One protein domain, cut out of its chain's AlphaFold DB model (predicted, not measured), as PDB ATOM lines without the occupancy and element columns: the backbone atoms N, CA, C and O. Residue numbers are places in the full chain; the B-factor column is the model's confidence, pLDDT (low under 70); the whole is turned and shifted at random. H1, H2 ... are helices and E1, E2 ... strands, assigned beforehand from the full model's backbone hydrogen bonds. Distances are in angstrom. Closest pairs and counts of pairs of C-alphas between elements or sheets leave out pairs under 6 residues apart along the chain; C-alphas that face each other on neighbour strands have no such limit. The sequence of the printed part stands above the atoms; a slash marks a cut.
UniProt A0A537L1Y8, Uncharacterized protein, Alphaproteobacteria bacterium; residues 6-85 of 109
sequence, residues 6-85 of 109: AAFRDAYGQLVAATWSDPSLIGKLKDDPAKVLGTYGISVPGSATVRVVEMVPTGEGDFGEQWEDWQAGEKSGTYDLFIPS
ATOM      1  N   ALA A   6      -9.091 -80.790  -7.944       81.94
ATOM      2  CA  ALA A   6     -10.034 -81.258  -8.958       81.94
ATOM      3  C   ALA A   6     -10.093 -82.793  -9.041       81.94
ATOM      4  O   ALA A   6     -11.180 -83.366  -9.041       81.94
ATOM      5  N   ALA A   7      -8.938 -83.469  -9.037       83.25
ATOM      6  CA  ALA A   7      -8.895 -84.930  -9.054       83.25
ATOM      7  C   ALA A   7      -9.484 -85.530  -7.767       83.25
ATOM      8  O   ALA A   7     -10.192 -86.533  -7.824       83.25
ATOM      9  N   PHE A   8      -9.228 -84.900  -6.617       84.56
ATOM     10  CA  PHE A   8      -9.823 -85.293  -5.346       84.56
ATOM     11  C   PHE A   8     -11.337 -85.097  -5.365       84.56
ATOM     12  O   PHE A   8     -12.060 -85.998  -4.960       84.56
ATOM     13  N   ARG A   9     -11.827 -83.966  -5.881       84.88
ATOM     14  CA  ARG A   9     -13.257 -83.664  -5.999       84.88
ATOM     15  C   ARG A   9     -13.996 -84.705  -6.826       84.88
ATOM     16  O   ARG A   9     -15.034 -85.195  -6.386       84.88
ATOM     17  N   ASP A  10     -13.460 -85.046  -7.993       85.75
ATOM     18  CA  ASP A  10     -14.074 -86.025  -8.888       85.75
ATOM     19  C   ASP A  10     -14.079 -87.422  -8.253       85.75
ATOM     20  O   ASP A  10     -15.118 -88.085  -8.204       85.75
ATOM     21  N   ALA A  11     -12.942 -87.844  -7.690       86.88
ATOM     22  CA  ALA A  11     -12.809 -89.127  -7.006       86.88
ATOM     23  C   ALA A  11     -13.714 -89.229  -5.765       86.88
ATOM     24  O   ALA A  11     -14.391 -90.238  -5.565       86.88
ATOM     25  N   TYR A  12     -13.771 -88.172  -4.954       85.88
ATOM     26  CA  TYR A  12     -14.628 -88.071  -3.776       85.88
ATOM     27  C   TYR A  12     -16.111 -88.098  -4.161       85.88
ATOM     28  O   TYR A  12     -16.887 -88.845  -3.570       85.88
ATOM     29  N   GLY A  13     -16.509 -87.368  -5.209       84.12
ATOM     30  CA  GLY A  13     -17.875 -87.409  -5.733       84.12
ATOM     31  C   GLY A  13     -18.290 -88.811  -6.192       84.12
ATOM     32  O   GLY A  13     -19.382 -89.276  -5.856       84.12
ATOM     33  N   GLN A  14     -17.404 -89.521  -6.898       85.75
ATOM     34  CA  GLN A  14     -17.632 -90.911  -7.307       85.75
ATOM     35  C   GLN A  14     -17.722 -91.864  -6.113       85.75
ATOM     36  O   GLN A  14     -18.600 -92.728  -6.088       85.75
ATOM     37  N   LEU A  15     -16.848 -91.700  -5.117       86.56
ATOM     38  CA  LEU A  15     -16.860 -92.494  -3.893       86.56
ATOM     39  C   LEU A  15     -18.185 -92.322  -3.145       86.56
ATOM     40  O   LEU A  15     -18.843 -93.310  -2.825       86.56
ATOM     41  N   VAL A  16     -18.614 -91.080  -2.917       84.69
ATOM     42  CA  VAL A  16     -19.880 -90.768  -2.242       84.69
ATOM     43  C   VAL A  16     -21.061 -91.371  -3.009       84.69
ATOM     44  O   VAL A  16     -21.870 -92.097  -2.427       84.69
ATOM     45  N   ALA A  17     -21.124 -91.186  -4.329       84.00
ATOM     46  CA  ALA A  17     -22.163 -91.795  -5.158       84.00
ATOM     47  C   ALA A  17     -22.161 -93.339  -5.081       84.00
ATOM     48  O   ALA A  17     -23.225 -93.969  -5.026       84.00
ATOM     49  N   ALA A  18     -20.978 -93.955  -5.025       86.62
ATOM     50  CA  ALA A  18     -20.828 -95.395  -4.850       86.62
ATOM     51  C   ALA A  18     -21.305 -95.852  -3.464       86.62
ATOM     52  O   ALA A  18     -22.042 -96.832  -3.389       86.62
ATOM     53  N   THR A  19     -20.992 -95.124  -2.386       85.31
ATOM     54  CA  THR A  19     -21.497 -95.436  -1.031       85.31
ATOM     55  C   THR A  19     -23.019 -95.342  -0.929       85.31
ATOM     56  O   THR A  19     -23.641 -96.111  -0.200       85.31
ATOM     57  N   TRP A  20     -23.649 -94.447  -1.698       84.31
ATOM     58  CA  TRP A  20     -25.111 -94.350  -1.770       84.31
ATOM     59  C   TRP A  20     -25.759 -95.512  -2.527       84.31
ATOM     60  O   TRP A  20     -26.954 -95.766  -2.343       84.31
ATOM     61  N   SER A  21     -24.994 -96.172  -3.395       82.94
ATOM     62  CA  SER A  21     -25.438 -97.309  -4.205       82.94
ATOM     63  C   SER A  21     -25.126 -98.650  -3.534       82.94
ATOM     64  O   SER A  21     -25.916 -99.583  -3.645       82.94
ATOM     65  N   ASP A  22     -24.010 -98.734  -2.806       84.06
ATOM     66  CA  ASP A  22     -23.580 -99.896  -2.031       84.06
ATOM     67  C   ASP A  22     -23.182 -99.475  -0.602       84.06
ATOM     68  O   ASP A  22     -22.055 -99.021  -0.375       84.06
ATOM     69  N   PRO A  23     -24.061 -99.667   0.399       78.88
ATOM     70  CA  PRO A  23     -23.740 -99.351   1.790       78.88
ATOM     71  C   PRO A  23     -22.605-100.227   2.353       78.88
ATOM     72  O   PRO A  23     -21.940 -99.833   3.313       78.88
ATOM     73  N   SER A  24     -22.317-101.383   1.741       85.81
ATOM     74  CA  SER A  24     -21.187-102.245   2.125       85.81
ATOM     75  C   SER A  24     -19.839-101.570   1.863       85.81
ATOM     76  O   SER A  24     -18.831-101.932   2.476       85.81
ATOM     77  N   LEU A  25     -19.809-100.578   0.966       85.75
ATOM     78  CA  LEU A  25     -18.609 -99.821   0.637       85.75
ATOM     79  C   LEU A  25     -18.122 -98.993   1.829       85.75
ATOM     80  O   LEU A  25     -16.916 -98.920   2.035       85.75
ATOM     81  N   ILE A  26     -19.025 -98.473   2.671       83.00
ATOM     82  CA  ILE A  26     -18.652 -97.771   3.914       83.00
ATOM     83  C   ILE A  26     -17.940 -98.719   4.881       83.00
ATOM     84  O   ILE A  26     -16.948 -98.339   5.499       83.00
ATOM     85  N   GLY A  27     -18.400 -99.970   4.984       84.88
ATOM     86  CA  GLY A  27     -17.730-100.993   5.788       84.88
ATOM     87  C   GLY A  27     -16.298-101.245   5.312       84.88
ATOM     88  O   GLY A  27     -15.372-101.220   6.114       84.88
ATOM     89  N   LYS A  28     -16.105-101.387   3.995       86.25
ATOM     90  CA  LYS A  28     -14.770-101.532   3.389       86.25
ATOM     91  C   LYS A  28     -13.903-100.288   3.581       86.25
ATOM     92  O   LYS A  28     -12.706-100.420   3.790       86.25
ATOM     93  N   LEU A  29     -14.506 -99.101   3.528       85.12
ATOM     94  CA  LEU A  29     -13.823 -97.830   3.754       85.12
ATOM     95  C   LEU A  29     -13.315 -97.712   5.194       85.12
ATOM     96  O   LEU A  29     -12.254 -97.153   5.421       85.12
ATOM     97  N   LYS A  30     -14.068 -98.232   6.167       83.75
ATOM     98  CA  LYS A  30     -13.662 -98.264   7.578       83.75
ATOM     99  C   LYS A  30     -12.594 -99.321   7.858       83.75
ATOM    100  O   LYS A  30     -11.775 -99.112   8.745       83.75
ATOM    101  N   ASP A  31     -12.630-100.436   7.130       86.44
ATOM    102  CA  ASP A  31     -11.695-101.554   7.291       86.44
ATOM    103  C   ASP A  31     -10.333-101.266   6.637       86.44
ATOM    104  O   ASP A  31      -9.295-101.382   7.283       86.44
ATOM    105  N   ASP A  32     -10.337-100.821   5.375       85.19
ATOM    106  CA  ASP A  32      -9.129-100.498   4.609       85.19
ATOM    107  C   ASP A  32      -9.350 -99.254   3.720       85.19
ATOM    108  O   ASP A  32      -9.527 -99.351   2.495       85.19
ATOM    109  N   PRO A  33      -9.365 -98.052   4.329       83.88
ATOM    110  CA  PRO A  33      -9.624 -96.805   3.616       83.88
ATOM    111  C   PRO A  33      -8.584 -96.549   2.531       83.88
ATOM    112  O   PRO A  33      -8.939 -96.138   1.430       83.88
ATOM    113  N   ALA A  34      -7.309 -96.831   2.806       83.06
ATOM    114  CA  ALA A  34      -6.221 -96.587   1.867       83.06
ATOM    115  C   ALA A  34      -6.389 -97.391   0.576       83.06
ATOM    116  O   ALA A  34      -6.209 -96.858  -0.522       83.06
ATOM    117  N   LYS A  35      -6.795 -98.658   0.698       85.00
ATOM    118  CA  LYS A  35      -7.052 -99.513  -0.456       85.00
ATOM    119  C   LYS A  35      -8.223 -99.016  -1.289       85.00
ATOM    120  O   LYS A  35      -8.104 -98.959  -2.510       85.00
ATOM    121  N   VAL A  36      -9.340 -98.657  -0.654       87.00
ATOM    122  CA  VAL A  36     -10.529 -98.183  -1.375       87.00
ATOM    123  C   VAL A  36     -10.252 -96.835  -2.032       87.00
ATOM    124  O   VAL A  36     -10.478 -96.700  -3.227       87.00
ATOM    125  N   LEU A  37      -9.685 -95.871  -1.308       84.81
ATOM    126  CA  LEU A  37      -9.293 -94.563  -1.844       84.81
ATOM    127  C   LEU A  37      -8.350 -94.701  -3.047       84.81
ATOM    128  O   LEU A  37      -8.561 -94.051  -4.074       84.81
ATOM    129  N   GLY A  38      -7.398 -95.635  -2.970       84.06
ATOM    130  CA  GLY A  38      -6.496 -95.960  -4.071       84.06
ATOM    131  C   GLY A  38      -7.217 -96.397  -5.350       84.06
ATOM    132  O   GLY A  38      -6.757 -96.068  -6.442       84.06
ATOM    133  N   THR A  39      -8.374 -97.068  -5.249       85.38
ATOM    134  CA  THR A  39      -9.172 -97.453  -6.430       85.38
ATOM    135  C   THR A  39      -9.804 -96.267  -7.157       85.38
ATOM    136  O   THR A  39     -10.019 -96.351  -8.363       85.38
ATOM    137  N   TYR A  40     -10.045 -95.160  -6.451       84.12
ATOM    138  CA  TYR A  40     -10.587 -93.920  -7.015       84.12
ATOM    139  C   TYR A  40      -9.487 -92.912  -7.389       84.12
ATOM    140  O   TYR A  40      -9.785 -91.816  -7.848       84.12
ATOM    141  N   GLY A  41      -8.208 -93.264  -7.207       80.50
ATOM    142  CA  GLY A  41      -7.074 -92.379  -7.495       80.50
ATOM    143  C   GLY A  41      -6.687 -91.444  -6.343       80.50
ATOM    144  O   GLY A  41      -5.826 -90.580  -6.517       80.50
ATOM    145  N   ILE A  42      -7.266 -91.630  -5.154       81.94
ATOM    146  CA  ILE A  42      -6.877 -90.907  -3.942       81.94
ATOM    147  C   ILE A  42      -5.771 -91.711  -3.254       81.94
ATOM    148  O   ILE A  42      -5.998 -92.796  -2.726       81.94
ATOM    149  N   SER A  43      -4.545 -91.190  -3.278       78.50
ATOM    150  CA  SER A  43      -3.414 -91.825  -2.599       78.50
ATOM    151  C   SER A  43      -3.271 -91.267  -1.192       78.50
ATOM    152  O   SER A  43      -3.094 -90.066  -1.021       78.50
ATOM    153  N   VAL A  44      -3.292 -92.147  -0.195       77.19
ATOM    154  CA  VAL A  44      -2.928 -91.825   1.190       77.19
ATOM    155  C   VAL A  44      -1.622 -92.527   1.562       77.19
ATOM    156  O   VAL A  44      -1.374 -93.645   1.098       77.19
ATOM    157  N   PRO A  45      -0.765 -91.901   2.387       73.19
ATOM    158  CA  PRO A  45       0.412 -92.564   2.931       73.19
ATOM    159  C   PRO A  45      -0.008 -93.829   3.691       73.19
ATOM    160  O   PRO A  45      -0.960 -93.796   4.458       73.19
ATOM    161  N   GLY A  46       0.713 -94.943   3.540       65.50
ATOM    162  CA  GLY A  46       0.348 -96.205   4.211       65.50
ATOM    163  C   GLY A  46       0.379 -96.157   5.748       65.50
ATOM    164  O   GLY A  46      -0.170 -97.037   6.397       65.50
ATOM    165  N   SER A  47       1.007 -95.132   6.336       68.25
ATOM    166  CA  SER A  47       1.009 -94.856   7.779       68.25
ATOM    167  C   SER A  47      -0.091 -93.885   8.222       68.25
ATOM    168  O   SER A  47      -0.123 -93.491   9.386       68.25
ATOM    169  N   ALA A  48      -0.944 -93.440   7.300       77.25
ATOM    170  CA  ALA A  48      -2.007 -92.493   7.577       77.25
ATOM    171  C   ALA A  48      -3.185 -93.160   8.291       77.25
ATOM    172  O   ALA A  48      -3.649 -94.229   7.894       77.25
ATOM    173  N   THR A  49      -3.719 -92.491   9.309       81.31
ATOM    174  CA  THR A  49      -4.973 -92.894   9.949       81.31
ATOM    175  C   THR A  49      -6.124 -92.182   9.256       81.31
ATOM    176  O   THR A  49      -6.302 -90.988   9.466       81.31
ATOM    177  N   VAL A  50      -6.904 -92.890   8.441       84.56
ATOM    178  CA  VAL A  50      -8.109 -92.325   7.815       84.56
ATOM    179  C   VAL A  50      -9.332 -92.701   8.648       84.56
ATOM    180  O   VAL A  50      -9.612 -93.884   8.846       84.56
ATOM    181  N   ARG A  51     -10.069 -91.711   9.148       83.88
ATOM    182  CA  ARG A  51     -11.305 -91.896   9.912       83.88
ATOM    183  C   ARG A  51     -12.491 -91.563   9.027       83.88
ATOM    184  O   ARG A  51     -12.644 -90.440   8.571       83.88
ATOM    185  N   VAL A  52     -13.349 -92.549   8.804       84.31
ATOM    186  CA  VAL A  52     -14.578 -92.357   8.033       84.31
ATOM    187  C   VAL A  52     -15.677 -91.863   8.966       84.31
ATOM    188  O   VAL A  52     -16.124 -92.605   9.847       84.31
ATOM    189  N   VAL A  53     -16.119 -90.627   8.760       82.81
ATOM    190  CA  VAL A  53     -17.173 -89.970   9.535       82.81
ATOM    191  C   VAL A  53     -18.420 -89.859   8.666       82.81
ATOM    192  O   VAL A  53     -18.473 -89.088   7.718       82.81
ATOM    193  N   GLU A  54     -19.451 -90.639   8.972       80.56
ATOM    194  CA  GLU A  54     -20.734 -90.508   8.280       80.56
ATOM    195  C   GLU A  54     -21.461 -89.263   8.794       80.56
ATOM    196  O   GLU A  54     -21.782 -89.175   9.980       80.56
ATOM    197  N   MET A  55     -21.737 -88.304   7.910       77.44
ATOM    198  CA  MET A  55     -22.450 -87.076   8.258       77.44
ATOM    199  C   MET A  55     -23.847 -87.052   7.638       77.44
ATOM    200  O   MET A  55     -24.090 -87.569   6.545       77.44
ATOM    201  N   VAL A  56     -24.807 -86.440   8.326       70.19
ATOM    202  CA  VAL A  56     -26.096 -86.107   7.710       70.19
ATOM    203  C   VAL A  56     -25.916 -84.770   7.006       70.19
ATOM    204  O   VAL A  56     -25.506 -83.830   7.679       70.19
ATOM    205  N   PRO A  57     -26.188 -84.656   5.691       65.56
ATOM    206  CA  PRO A  57     -26.118 -83.368   5.018       65.56
ATOM    207  C   PRO A  57     -27.178 -82.440   5.626       65.56
ATOM    208  O   PRO A  57     -28.360 -82.525   5.293       65.56
ATOM    209  N   THR A  58     -26.764 -81.594   6.569       59.97
ATOM    210  CA  THR A  58     -27.605 -80.582   7.225       59.97
ATOM    211  C   THR A  58     -27.622 -79.262   6.453       59.97
ATOM    212  O   THR A  58     -28.347 -78.350   6.830       59.97
ATOM    213  N   GLY A  59     -26.869 -79.180   5.348       57.72
ATOM    214  CA  GLY A  59     -26.590 -77.936   4.629       57.72
ATOM    215  C   GLY A  59     -25.350 -77.201   5.149       57.72
ATOM    216  O   GLY A  59     -25.015 -76.157   4.608       57.72
ATOM    217  N   GLU A  60     -24.676 -77.759   6.157       47.84
ATOM    218  CA  GLU A  60     -23.404 -77.288   6.712       47.84
ATOM    219  C   GLU A  60     -22.323 -78.356   6.466       47.84
ATOM    220  O   GLU A  60     -22.596 -79.555   6.600       47.84
ATOM    221  N   GLY A  61     -21.124 -77.918   6.073       57.53
ATOM    222  CA  GLY A  61     -20.021 -78.766   5.615       57.53
ATOM    223  C   GLY A  61     -19.903 -78.752   4.090       57.53
ATOM    224  O   GLY A  61     -20.555 -79.528   3.386       57.53
ATOM    225  N   ASP A  62     -19.074 -77.846   3.578       69.62
ATOM    226  CA  ASP A  62     -18.790 -77.728   2.149       69.62
ATOM    227  C   ASP A  62     -17.569 -78.565   1.759       69.62
ATOM    228  O   ASP A  62     -16.664 -78.813   2.554       69.62
ATOM    229  N   PHE A  63     -17.496 -78.959   0.484       77.50
ATOM    230  CA  PHE A  63     -16.329 -79.654  -0.075       77.50
ATOM    231  C   PHE A  63     -15.000 -78.933   0.224       77.50
ATOM    232  O   PHE A  63     -13.973 -79.589   0.386       77.50
ATOM    233  N   GLY A  64     -15.021 -77.599   0.311       79.62
ATOM    234  CA  GLY A  64     -13.844 -76.806   0.667       79.62
ATOM    235  C   GLY A  64     -13.278 -77.171   2.041       79.62
ATOM    236  O   GLY A  64     -12.077 -77.377   2.157       79.62
ATOM    237  N   GLU A  65     -14.139 -77.353   3.042       81.88
ATOM    238  CA  GLU A  65     -13.739 -77.742   4.401       81.88
ATOM    239  C   GLU A  65     -13.164 -79.167   4.413       81.88
ATOM    240  O   GLU A  65     -12.079 -79.401   4.937       81.88
ATOM    241  N   GLN A  66     -13.799 -80.098   3.687       83.50
ATOM    242  CA  GLN A  66     -13.266 -81.452   3.486       83.50
ATOM    243  C   GLN A  66     -11.874 -81.443   2.832       83.50
ATOM    244  O   GLN A  66     -11.032 -82.278   3.169       83.50
ATOM    245  N   TRP A  67     -11.629 -80.542   1.878       84.62
ATOM    246  CA  TRP A  67     -10.336 -80.410   1.205       84.62
ATOM    247  C   TRP A  67      -9.265 -79.785   2.110       84.62
ATOM    248  O   TRP A  67      -8.104 -80.205   2.077       84.62
ATOM    249  N   GLU A  68      -9.631 -78.806   2.933       84.69
ATOM    250  CA  GLU A  68      -8.735 -78.217   3.930       84.69
ATOM    251  C   GLU A  68      -8.337 -79.237   5.004       84.69
ATOM    252  O   GLU A  68      -7.141 -79.408   5.263       84.69
ATOM    253  N   ASP A  69      -9.301 -79.988   5.539       84.00
ATOM    254  CA  ASP A  69      -9.052 -81.065   6.502       84.00
ATOM    255  C   ASP A  69      -8.195 -82.179   5.898       84.00
ATOM    256  O   ASP A  69      -7.287 -82.707   6.545       84.00
ATOM    257  N   TRP A  70      -8.407 -82.494   4.619       84.31
ATOM    258  CA  TRP A  70      -7.589 -83.469   3.908       84.31
ATOM    259  C   TRP A  70      -6.123 -83.033   3.800       84.31
ATOM    260  O   TRP A  70      -5.209 -83.811   4.089       84.31
ATOM    261  N   GLN A  71      -5.877 -81.773   3.434       82.56
ATOM    262  CA  GLN A  71      -4.524 -81.207   3.380       82.56
ATOM    263  C   GLN A  71      -3.882 -81.096   4.771       82.56
ATOM    264  O   GLN A  71      -2.668 -81.279   4.917       82.56
ATOM    265  N   ALA A  72      -4.668 -80.802   5.809       83.06
ATOM    266  CA  ALA A  72      -4.201 -80.855   7.193       83.06
ATOM    267  C   ALA A  72      -3.819 -82.291   7.593       83.06
ATOM    268  O   ALA A  72      -2.818 -82.503   8.289       83.06
ATOM    269  N   GLY A  73      -4.553 -83.281   7.084       81.06
ATOM    270  CA  GLY A  73      -4.255 -84.699   7.232       81.06
ATOM    271  C   GLY A  73      -2.952 -85.131   6.576       81.06
ATOM    272  O   GLY A  73      -2.194 -85.888   7.181       81.06
ATOM    273  N   GLU A  74      -2.596 -84.569   5.418       78.12
ATOM    274  CA  GLU A  74      -1.280 -84.813   4.802       78.12
ATOM    275  C   GLU A  74      -0.110 -84.363   5.677       78.12
ATOM    276  O   GLU A  74       0.958 -84.978   5.650       78.12
ATOM    277  N   LYS A  75      -0.304 -83.321   6.488       77.12
ATOM    278  CA  LYS A  75       0.729 -82.810   7.399       77.12
ATOM    279  C   LYS A  75       0.763 -83.553   8.732       77.12
ATOM    280  O   LYS A  75       1.836 -83.706   9.310       77.12
ATOM    281  N   SER A  76      -0.395 -83.974   9.234       81.38
ATOM    282  CA  SER A  76      -0.541 -84.604  10.554       81.38
ATOM    283  C   SER A  76      -0.485 -86.135  10.520       81.38
ATOM    284  O   SER A  76      -0.235 -86.764  11.548       81.38
ATOM    285  N   GLY A  77      -0.722 -86.746   9.356       80.81
ATOM    286  CA  GLY A  77      -0.886 -88.190   9.180       80.81
ATOM    287  C   GLY A  77      -2.266 -88.720   9.591       80.81
ATOM    288  O   GLY A  77      -2.460 -89.936   9.589       80.81
ATOM    289  N   THR A  78      -3.217 -87.853   9.952       83.31
ATOM    290  CA  THR A  78      -4.592 -88.238  10.315       83.31
ATOM    291  C   THR A  78      -5.588 -87.536   9.405       83.31
ATOM    292  O   THR A  78      -5.604 -86.317   9.352       83.31
ATOM    293  N   TYR A  79      -6.421 -88.296   8.703       84.69
ATOM    294  CA  TYR A  79      -7.351 -87.791   7.700       84.69
ATOM    295  C   TYR A  79      -8.774 -88.084   8.145       84.69
ATOM    296  O   TYR A  79      -9.137 -89.251   8.289       84.69
ATOM    297  N   ASP A  80      -9.588 -87.054   8.314       84.75
ATOM    298  CA  ASP A  80     -11.018 -87.223   8.534       84.75
ATOM    299  C   ASP A  80     -11.735 -87.162   7.179       84.75
ATOM    300  O   ASP A  80     -11.654 -86.186   6.429       84.75
ATOM    301  N   LEU A  81     -12.377 -88.270   6.818       85.19
ATOM    302  CA  LEU A  81     -13.141 -88.416   5.588       85.19
ATOM    303  C   LEU A  81     -14.620 -88.383   5.937       85.19
ATOM    304  O   LEU A  81     -15.184 -89.379   6.403       85.19
ATOM    305  N   PHE A  82     -15.247 -87.243   5.695       85.25
ATOM    306  CA  PHE A  82     -16.673 -87.079   5.874       85.25
ATOM    307  C   PHE A  82     -17.395 -87.732   4.694       85.25
ATOM    308  O   PHE A  82     -17.065 -87.495   3.542       85.25
ATOM    309  N   ILE A  83     -18.362 -88.606   4.959       84.31
ATOM    310  CA  ILE A  83     -19.198 -89.228   3.930       84.31
ATOM    311  C   ILE A  83     -20.634 -88.784   4.189       84.31
ATOM    312  O   ILE A  83     -21.232 -89.210   5.184       84.31
ATOM    313  N   PRO A  84     -21.218 -87.926   3.336       81.12
ATOM    314  CA  PRO A  84     -22.601 -87.530   3.500       81.12
ATOM    315  C   PRO A  84     -23.506 -88.732   3.243       81.12
ATOM    316  O   PRO A  84     -23.408 -89.423   2.227       81.12
ATOM    317  N   SER A  85     -24.426 -88.970   4.165       78.00
ATOM    318  CA  SER A  85     -25.507 -89.930   3.989       78.00
ATOM    319  C   SER A  85     -26.442 -89.484   2.865       78.00
ATOM    320  O   SER A  85     -26.624 -88.293   2.602       78.00
TER     321      SER A  85
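Overview. This is residues 6 to 85 of the 109 residues of an uncharacterized protein of Alphaproteobacteria bacterium (UniProt A0A537L1Y8). A two-strand ribbon, E1 beside E2, has H4 packed along E2 and H2 and H3 on E1, while H1 passes by E2, its closest C-alphas there being those of Val 16 and Ile 83, and meets H2 at a corner. The 80 printed residues run H1 H2 H3 E1 H4 E2, a mixed class with a parallel sheet, compact at a radius of gyration of the C-alphas of 11.7 A, spanning 29 by 25 by 21 A.

Along the chain. H1, residues 6 to 21, begins at C-alpha (-10.034, -81.258, -8.958) and is 22.7 A long. H2 is 24 to 31, H3 33 to 39, E1 49 to 55, 18.5 A. H4, 63 to 76, is 19.7 A; E2, 78 to 84, 19.3 A, ends at (-22.601, -87.530, 3.500).

Arrangement. E1, H4, E2 form a strand-helix-strand unit, parallel neighbour strands with a helix between; N 51 and O 79 are 2.8 A apart. The closest C-alphas of H4 and E2, Gly 73 and Tyr 79, are 4.4 A apart; of H2 and E1, Lys 30 and Val 52, 6.0 A. H1 and H2 only just touch, only at the corner, with 3 pairs of C-alphas within 8 A, Thr 19 and Leu 25 closest at 5.5 A. In the four helices every O i to N i+4 pair is within hydrogen-bond range.

Size, cuts and confidence. The printed part has no cut and no long link; residues 46 to 47 and 57 to 62 have pLDDT under 70.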